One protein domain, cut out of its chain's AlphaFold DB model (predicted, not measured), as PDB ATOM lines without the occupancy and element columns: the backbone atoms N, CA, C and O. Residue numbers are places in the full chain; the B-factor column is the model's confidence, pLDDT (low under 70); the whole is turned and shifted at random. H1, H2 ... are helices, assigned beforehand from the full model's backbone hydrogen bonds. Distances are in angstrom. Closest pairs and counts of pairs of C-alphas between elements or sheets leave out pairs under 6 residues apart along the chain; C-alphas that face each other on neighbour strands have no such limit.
ATOM      1  N   ARG A 201      14.156 -13.729  41.291       93.31
ATOM      2  CA  ARG A 201      13.927 -12.767  40.199       93.31
ATOM      3  C   ARG A 201      15.233 -12.238  39.622       93.31
ATOM      4  O   ARG A 201      15.427 -12.331  38.422       93.31
ATOM      5  N   TYR A 202      16.158 -11.773  40.463       92.75
ATOM      6  CA  TYR A 202      17.456 -11.283  39.981       92.75
ATOM      7  C   TYR A 202      18.267 -12.372  39.273       92.75
ATOM      8  O   TYR A 202      18.995 -12.075  38.332       92.75
ATOM      9  N   THR A 203      18.130 -13.629  39.702       92.38
ATOM     10  CA  THR A 203      18.756 -14.774  39.029       92.38
ATOM     11  C   THR A 203      18.099 -15.044  37.673       92.38
ATOM     12  O   THR A 203      18.788 -15.286  36.693       92.38
ATOM     13  N   SER A 204      16.774 -14.948  37.575       92.38
ATOM     14  CA  SER A 204      16.077 -15.066  36.290       92.38
ATOM     15  C   SER A 204      16.456 -13.936  35.327       92.38
ATOM     16  O   SER A 204      16.684 -14.193  34.148       92.38
ATOM     17  N   ASP A 205      16.558 -12.702  35.830       91.19
ATOM     18  CA  ASP A 205      16.934 -11.529  35.038       91.19
ATOM     19  C   ASP A 205      18.371 -11.670  34.501       91.19
ATOM     20  O   ASP A 205      18.626 -11.380  33.333       91.19
ATOM     21  N   ILE A 206      19.315 -12.163  35.318       92.75
ATOM     22  CA  ILE A 206      20.701 -12.359  34.863       92.75
ATOM     23  C   ILE A 206      20.833 -13.515  33.873       92.75
ATOM     24  O   ILE A 206      21.656 -13.438  32.973       92.75
ATOM     25  N   ILE A 207      20.022 -14.572  34.002       91.31
ATOM     26  CA  ILE A 207      20.003 -15.666  33.021       91.31
ATOM     27  C   ILE A 207      19.564 -15.135  31.651       91.31
ATOM     28  O   ILE A 207      20.105 -15.559  30.637       91.31
ATOM     29  N   HIS A 208      18.625 -14.184  31.611       89.44
ATOM     30  CA  HIS A 208      18.173 -13.572  30.362       89.44
ATOM     31  C   HIS A 208      19.235 -12.683  29.691       89.44
ATOM     32  O   HIS A 208      19.312 -12.647  28.466       89.44
ATOM     33  N   HIS A 209      20.042 -11.964  30.479       87.12
ATOM     34  CA  HIS A 209      21.057 -11.019  29.983       87.12
ATOM     35  C   HIS A 209      22.490 -11.578  29.943       87.12
ATOM     36  O   HIS A 209      23.404 -10.871  29.513       87.12
ATOM     37  N   GLU A 210      22.663 -12.821  30.396       87.56
ATOM     38  CA  GLU A 210      23.938 -13.495  30.665       87.56
ATOM     39  C   GLU A 210      24.788 -12.790  31.736       87.56
ATOM     40  O   GLU A 210      24.615 -11.611  32.034       87.56
ATOM     41  N   LEU A 211      25.711 -13.507  32.383       90.31
ATOM     42  CA  LEU A 211      26.578 -12.921  33.411       90.31
ATOM     43  C   LEU A 211      27.906 -12.476  32.796       90.31
ATOM     44  O   LEU A 211      28.661 -13.309  32.309       90.31
ATOM     45  N   TRP A 212      28.217 -11.186  32.893       91.88
ATOM     46  CA  TRP A 212      29.473 -10.633  32.372       91.88
ATOM     47  C   TRP A 212      30.586 -10.765  33.423       91.88
ATOM     48  O   TRP A 212      30.369 -10.496  34.602       91.88
ATOM     49  N   GLN A 213      31.781 -11.193  33.056       86.62
ATOM     50  CA  GLN A 213      32.876 -11.456  33.997       86.62
ATOM     51  C   GLN A 213      34.089 -10.550  33.787       86.62
ATOM     52  O   GLN A 213      34.879 -10.390  34.715       86.62
ATOM     53  N   SER A 214      34.212  -9.914  32.622       88.06
ATOM     54  CA  SER A 214      35.312  -8.997  32.298       88.06
ATOM     55  C   SER A 214      34.817  -7.646  31.783       88.06
ATOM     56  O   SER A 214      33.723  -7.544  31.236       88.06
ATOM     57  N   GLU A 215      35.639  -6.605  31.916       86.50
ATOM     58  CA  GLU A 215      35.354  -5.263  31.381       86.50
ATOM     59  C   GLU A 215      35.111  -5.294  29.864       86.50
ATOM     60  O   GLU A 215      34.139  -4.726  29.369       86.50
ATOM     61  N   THR A 216      35.898  -6.090  29.138       88.50
ATOM     62  CA  THR A 216      35.717  -6.311  27.699       88.50
ATOM     63  C   THR A 216      34.362  -6.933  27.354       88.50
ATOM     64  O   THR A 216      33.766  -6.591  26.336       88.50
ATOM     65  N   GLU A 217      33.842  -7.837  28.189       87.56
ATOM     66  CA  GLU A 217      32.498  -8.401  27.999       87.56
ATOM     67  C   GLU A 217      31.402  -7.379  28.294       87.56
ATOM     68  O   GLU A 217      30.388  -7.374  27.598       87.56
ATOM     69  N   VAL A 218      31.603  -6.495  29.279       89.00
ATOM     70  CA  VAL A 218      30.667  -5.398  29.559       89.00
ATOM     71  C   VAL A 218      30.526  -4.505  28.327       89.00
ATOM     72  O   VAL A 218      29.405  -4.270  27.874       89.00
ATOM     73  N   ASP A 219      31.640  -4.068  27.742       89.75
ATOM     74  CA  ASP A 219      31.622  -3.198  26.564       89.75
ATOM     75  C   ASP A 219      30.975  -3.887  25.356       89.75
ATOM     76  O   ASP A 219      30.081  -3.326  24.713       89.75
ATOM     77  N   ASN A 220      31.347  -5.142  25.092       88.25
ATOM     78  CA  ASN A 220      30.799  -5.919  23.980       88.25
ATOM     79  C   ASN A 220      29.287  -6.160  24.123       88.25
ATOM     80  O   ASN A 220      28.535  -5.999  23.158       88.25
ATOM     81  N   MET A 221      28.814  -6.500  25.325       87.75
ATOM     82  CA  MET A 221      27.394  -6.761  25.572       87.75
ATOM     83  C   MET A 221      26.568  -5.474  25.606       87.75
ATOM     84  O   MET A 221      25.427  -5.461  25.158       87.75
ATOM     85  N   ILE A 222      27.124  -4.345  26.046       88.62
ATOM     86  CA  ILE A 222      26.434  -3.050  25.948       88.62
ATOM     87  C   ILE A 222      26.268  -2.617  24.486       88.62
ATOM     88  O   ILE A 222      25.258  -1.987  24.144       88.62
ATOM     89  N   LEU A 223      27.237  -2.925  23.619       89.38
ATOM     90  CA  LEU A 223      27.165  -2.635  22.186       89.38
ATOM     91  C   LEU A 223      26.142  -3.518  21.456       89.38
ATOM     92  O   LEU A 223      25.541  -3.044  20.492       89.38
ATOM     93  N   SER A 224      25.895  -4.744  21.931       88.50
ATOM     94  CA  SER A 224      24.940  -5.671  21.306       88.50
ATOM     95  C   SER A 224      23.473  -5.244  21.467       88.50
ATOM     96  O   SER A 224      22.642  -5.538  20.606       88.50
ATOM     97  N   TYR A 225      23.137  -4.486  22.517       88.69
ATOM     98  CA  TYR A 225      21.791  -3.934  22.696       88.69
ATOM     99  C   TYR A 225      21.551  -2.701  21.813       88.69
ATOM    100  O   TYR A 225      22.326  -1.742  21.806       88.69
ATOM    101  N   ILE A 226      20.407  -2.668  21.128       87.50
ATOM    102  CA  ILE A 226      20.039  -1.561  20.230       87.50
ATOM    103  C   ILE A 226      19.325  -0.447  21.005       87.50
ATOM    104  O   ILE A 226      19.598   0.740  20.813       87.50
ATOM    105  N   LYS A 227      18.412  -0.801  21.919       92.31
ATOM    106  CA  LYS A 227      17.617   0.187  22.658       92.31
ATOM    107  C   LYS A 227      18.314   0.626  23.938       92.31
ATOM    108  O   LYS A 227      18.768  -0.188  24.738       92.31
ATOM    109  N   LYS A 228      18.278   1.935  24.207       89.69
ATOM    110  CA  LYS A 228      18.800   2.523  25.453       89.69
ATOM    111  C   LYS A 228      18.164   1.910  26.709       89.69
ATOM    112  O   LYS A 228      18.862   1.684  27.689       89.69
ATOM    113  N   ASN A 229      16.865   1.612  26.672       90.56
ATOM    114  CA  ASN A 229      16.173   1.005  27.812       90.56
ATOM    115  C   ASN A 229      16.676  -0.413  28.111       90.56
ATOM    116  O   ASN A 229      16.870  -0.742  29.274       90.56
ATOM    117  N   GLU A 230      16.946  -1.222  27.084       89.12
ATOM    118  CA  GLU A 230      17.460  -2.589  27.255       89.12
ATOM    119  C   GLU A 230      18.870  -2.576  27.863       89.12
ATOM    120  O   GLU A 230      19.131  -3.331  28.794       89.12
ATOM    121  N   LYS A 231      19.733  -1.633  27.449       90.94
ATOM    122  CA  LYS A 231      21.053  -1.414  28.077       90.94
ATOM    123  C   LYS A 231      20.938  -1.123  29.571       90.94
ATOM    124  O   LYS A 231      21.671  -1.684  30.381       90.94
ATOM    125  N   VAL A 232      20.017  -0.231  29.938       91.12
ATOM    126  CA  VAL A 232      19.799   0.169  31.334       91.12
ATOM    127  C   VAL A 232      19.262  -0.994  32.165       91.12
ATOM    128  O   VAL A 232      19.710  -1.182  33.294       91.12
ATOM    129  N   GLU A 233      18.325  -1.781  31.637       91.38
ATOM    130  CA  GLU A 233      17.783  -2.938  32.357       91.38
ATOM    131  C   GLU A 233      18.812  -4.065  32.498       91.38
ATOM    132  O   GLU A 233      18.969  -4.584  33.605       91.38
ATOM    133  N   ALA A 234      19.602  -4.347  31.457       91.25
ATOM    134  CA  ALA A 234      20.711  -5.296  31.534       91.25
ATOM    135  C   ALA A 234      21.723  -4.873  32.613       91.25
ATOM    136  O   ALA A 234      22.024  -5.648  33.518       91.25
ATOM    137  N   LEU A 235      22.164  -3.609  32.614       91.56
ATOM    138  CA  LEU A 235      23.071  -3.078  33.641       91.56
ATOM    139  C   LEU A 235      22.472  -3.137  35.053       91.56
ATOM    140  O   LEU A 235      23.155  -3.502  36.012       91.56
ATOM    141  N   LYS A 236      21.183  -2.821  35.214       91.62
ATOM    142  CA  LYS A 236      20.501  -2.966  36.509       91.62
ATOM    143  C   LYS A 236      20.458  -4.424  36.960       91.62
ATOM    144  O   LYS A 236      20.642  -4.666  38.153       91.62
ATOM    145  N   ALA A 237      20.211  -5.374  36.058       93.00
ATOM    146  CA  ALA A 237      20.224  -6.802  36.365       93.00
ATOM    147  C   ALA A 237      21.623  -7.249  36.819       93.00
ATOM    148  O   ALA A 237      21.752  -7.839  37.893       93.00
ATOM    149  N   GLN A 238      22.671  -6.849  36.087       93.12
ATOM    150  CA  GLN A 238      24.077  -7.072  36.439       93.12
ATOM    151  C   GLN A 238      24.410  -6.568  37.856       93.12
ATOM    152  O   GLN A 238      24.977  -7.309  38.667       93.12
ATOM    153  N   LEU A 239      24.041  -5.322  38.174       91.06
ATOM    154  CA  LEU A 239      24.323  -4.699  39.472       91.06
ATOM    155  C   LEU A 239      23.527  -5.344  40.615       91.06
ATOM    156  O   LEU A 239      24.093  -5.659  41.664       91.06
ATOM    157  N   LYS A 240      22.220  -5.570  40.426       91.75
ATOM    158  CA  LYS A 240      21.354  -6.187  41.446       91.75
ATOM    159  C   LYS A 240      21.780  -7.620  41.749       91.75
ATOM    160  O   LYS A 240      21.829  -7.989  42.919       91.75
ATOM    161  N   PHE A 241      22.118  -8.411  40.730       93.25
ATOM    162  CA  PHE A 241      22.562  -9.790  40.909       93.25
ATOM    163  C   PHE A 241      23.881  -9.864  41.689       93.25
ATOM    164  O   PHE A 241      23.962 -10.558  42.707       93.25
ATOM    165  N   ARG A 242      24.892  -9.080  41.291       90.69
ATOM    166  CA  ARG A 242      26.183  -9.031  41.997       90.69
ATOM    167  C   ARG A 242      26.035  -8.583  43.450       90.69
ATOM    168  O   ARG A 242      26.604  -9.207  44.343       90.69
ATOM    169  N   LYS A 243      25.218  -7.557  43.702       89.56
ATOM    170  CA  LYS A 243      24.996  -7.017  45.049       89.56
ATOM    171  C   LYS A 243      24.178  -7.947  45.948       89.56
ATOM    172  O   LYS A 243      24.564  -8.191  47.082       89.56
ATOM    173  N   GLU A 244      23.033  -8.438  45.478       89.62
ATOM    174  CA  GLU A 244      22.020  -9.072  46.341       89.62
ATOM    175  C   GLU A 244      22.065 -10.611  46.323       89.62
ATOM    176  O   GLU A 244      21.566 -11.253  47.259       89.62
ATOM    177  N   VAL A 245      22.642 -11.212  45.271       90.50
ATOM    178  CA  VAL A 245      22.801 -12.671  45.121       90.50
ATOM    179  C   VAL A 245      24.242 -13.089  45.413       90.50
ATOM    180  O   VAL A 245      24.452 -13.896  46.318       90.50
ATOM    181  N   LEU A 246      25.226 -12.507  44.715       89.94
ATOM    182  CA  LEU A 246      26.647 -12.836  44.916       89.94
ATOM    183  C   LEU A 246      27.262 -12.156  46.151       89.94
ATOM    184  O   LEU A 246      28.318 -12.578  46.610       89.94
ATOM    185  N   ASN A 247      26.595 -11.143  46.715       87.75
ATOM    186  CA  ASN A 247      27.086 -10.330  47.835       87.75
ATOM    187  C   ASN A 247      28.481  -9.732  47.572       87.75
ATOM    188  O   ASN A 247      29.301  -9.631  48.484       87.75
ATOM    189  N   GLN A 248      28.752  -9.344  46.325       88.44
ATOM    190  CA  GLN A 248      30.003  -8.688  45.964       88.44
ATOM    191  C   GLN A 248      30.065  -7.293  46.587       88.44
ATOM    192  O   GLN A 248      29.108  -6.515  46.521       88.44
ATOM    193  N   ILE A 249      31.203  -6.991  47.206       82.94
ATOM    194  CA  ILE A 249      31.483  -5.690  47.802       82.94
ATOM    195  C   ILE A 249      32.225  -4.866  46.746       82.94
ATOM    196  O   ILE A 249      33.197  -5.372  46.194       82.94
ATOM    197  N   PRO A 250      31.792  -3.630  46.445       80.69
ATOM    198  CA  PRO A 250      32.527  -2.765  45.531       80.69
ATOM    199  C   PRO A 250      33.902  -2.420  46.106       80.69
ATOM    200  O   PRO A 250      33.983  -2.016  47.271       80.69
ATOM    201  N   ASP A 251      34.943  -2.529  45.282       79.50
ATOM    202  CA  ASP A 251      36.314  -2.164  45.656       79.50
ATOM    203  C   ASP A 251      36.439  -0.662  45.937       79.50
ATOM    204  O   ASP A 251      37.104  -0.254  46.889       79.50
ATOM    205  N   ASP A 252      35.714   0.161  45.174       79.44
ATOM    206  CA  ASP A 252      35.639   1.602  45.379       79.44
ATOM    207  C   ASP A 252      34.233   2.036  45.822       79.44
ATOM    208  O   ASP A 252      33.262   2.035  45.060       79.44
ATOM    209  N   LYS A 253      34.119   2.426  47.095       71.19
ATOM    210  CA  LYS A 253      32.870   2.942  47.674       71.19
ATOM    211  C   LYS A 253      32.645   4.426  47.379       71.19
ATOM    212  O   LYS A 253      31.532   4.904  47.592       71.19
ATOM    213  N   THR A 254      33.659   5.152  46.900       72.69
ATOM    214  CA  THR A 254      33.558   6.594  46.625       72.69
ATOM    215  C   THR A 254      32.629   6.901  45.453       72.69
ATOM    216  O   THR A 254      31.942   7.919  45.471       72.69
ATOM    217  N   VAL A 255      32.471   5.949  44.528       67.06
ATOM    218  CA  VAL A 255      31.527   6.007  43.399       67.06
ATOM    219  C   VAL A 255      30.063   6.165  43.854       67.06
ATOM    220  O   VAL A 255      29.232   6.672  43.104       67.06
ATOM    221  N   PHE A 256      29.727   5.788  45.094       65.75
ATOM    222  CA  PHE A 256      28.372   5.915  45.654       65.75
ATOM    223  C   PHE A 256      28.177   7.143  46.564       65.75
ATOM    224  O   PHE A 256      27.070   7.338  47.065       65.75
ATOM    225  N   LEU A 257      29.216   7.957  46.803       55.97
ATOM    226  CA  LEU A 257      29.181   9.131  47.696       55.97
ATOM    227  C   LEU A 257      28.815  10.446  46.982       55.97
ATOM    228  O   LEU A 257      28.812  11.508  47.604       55.97
TER     229      LEU A 257
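Overview. This is residues 201 to 257 of the 259 residues of an uncharacterized protein of methanotrophic endosymbiont of Bathymodiolus azoricus (Menez Gwen) (UniProt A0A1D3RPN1). One long helix, H3, is the core; the shorter H1 packs at a steep angle on its residues 234 to 241, and H2 is near its early turns. Beyond H3 a tail leads away, and residues 251 to 257 stick out. The printed part has 57 residues with three named helices, in the order H1, H2, H3, all helix in class, compact with a radius of gyration of the C-alphas of 11.8 A, spanning 31 by 24 by 20 A.

Arrangement. H3, residues 228 to 244, touches H1, residues 201 to 209, with its residues 234 to 241 alone; the closest C-alphas, of Tyr 202 and Phe 241, are 5.4 A apart. They run opposite ways at a steep tilt of 49 degrees. H2, residues 215 to 224, is close to H3 but not clearly touching; the closest C-alphas, of Ile 222 and Lys 231, are 6.0 A apart. Their tilt of 35.3 degrees, opposite ways, is only just steep. H1 and H2 are apart. In H1, H2 and H3 every O i to N i+4 pair is within hydrogen-bond range.

Along the chain. H3 measures 24.1 A, H2 14.5 A and H1 12.6 A. C-alpha 201 is at (13.927, -12.767, 40.199), C-alpha 244 at (22.020, -9.072, 46.341).

Size, cuts and confidence. The C-alphas farthest apart, of Ile 226 and Leu 257, are 30.9 A apart. The printed part has no cut, and both links are tight. Residues 255 to 257 have pLDDT under 70.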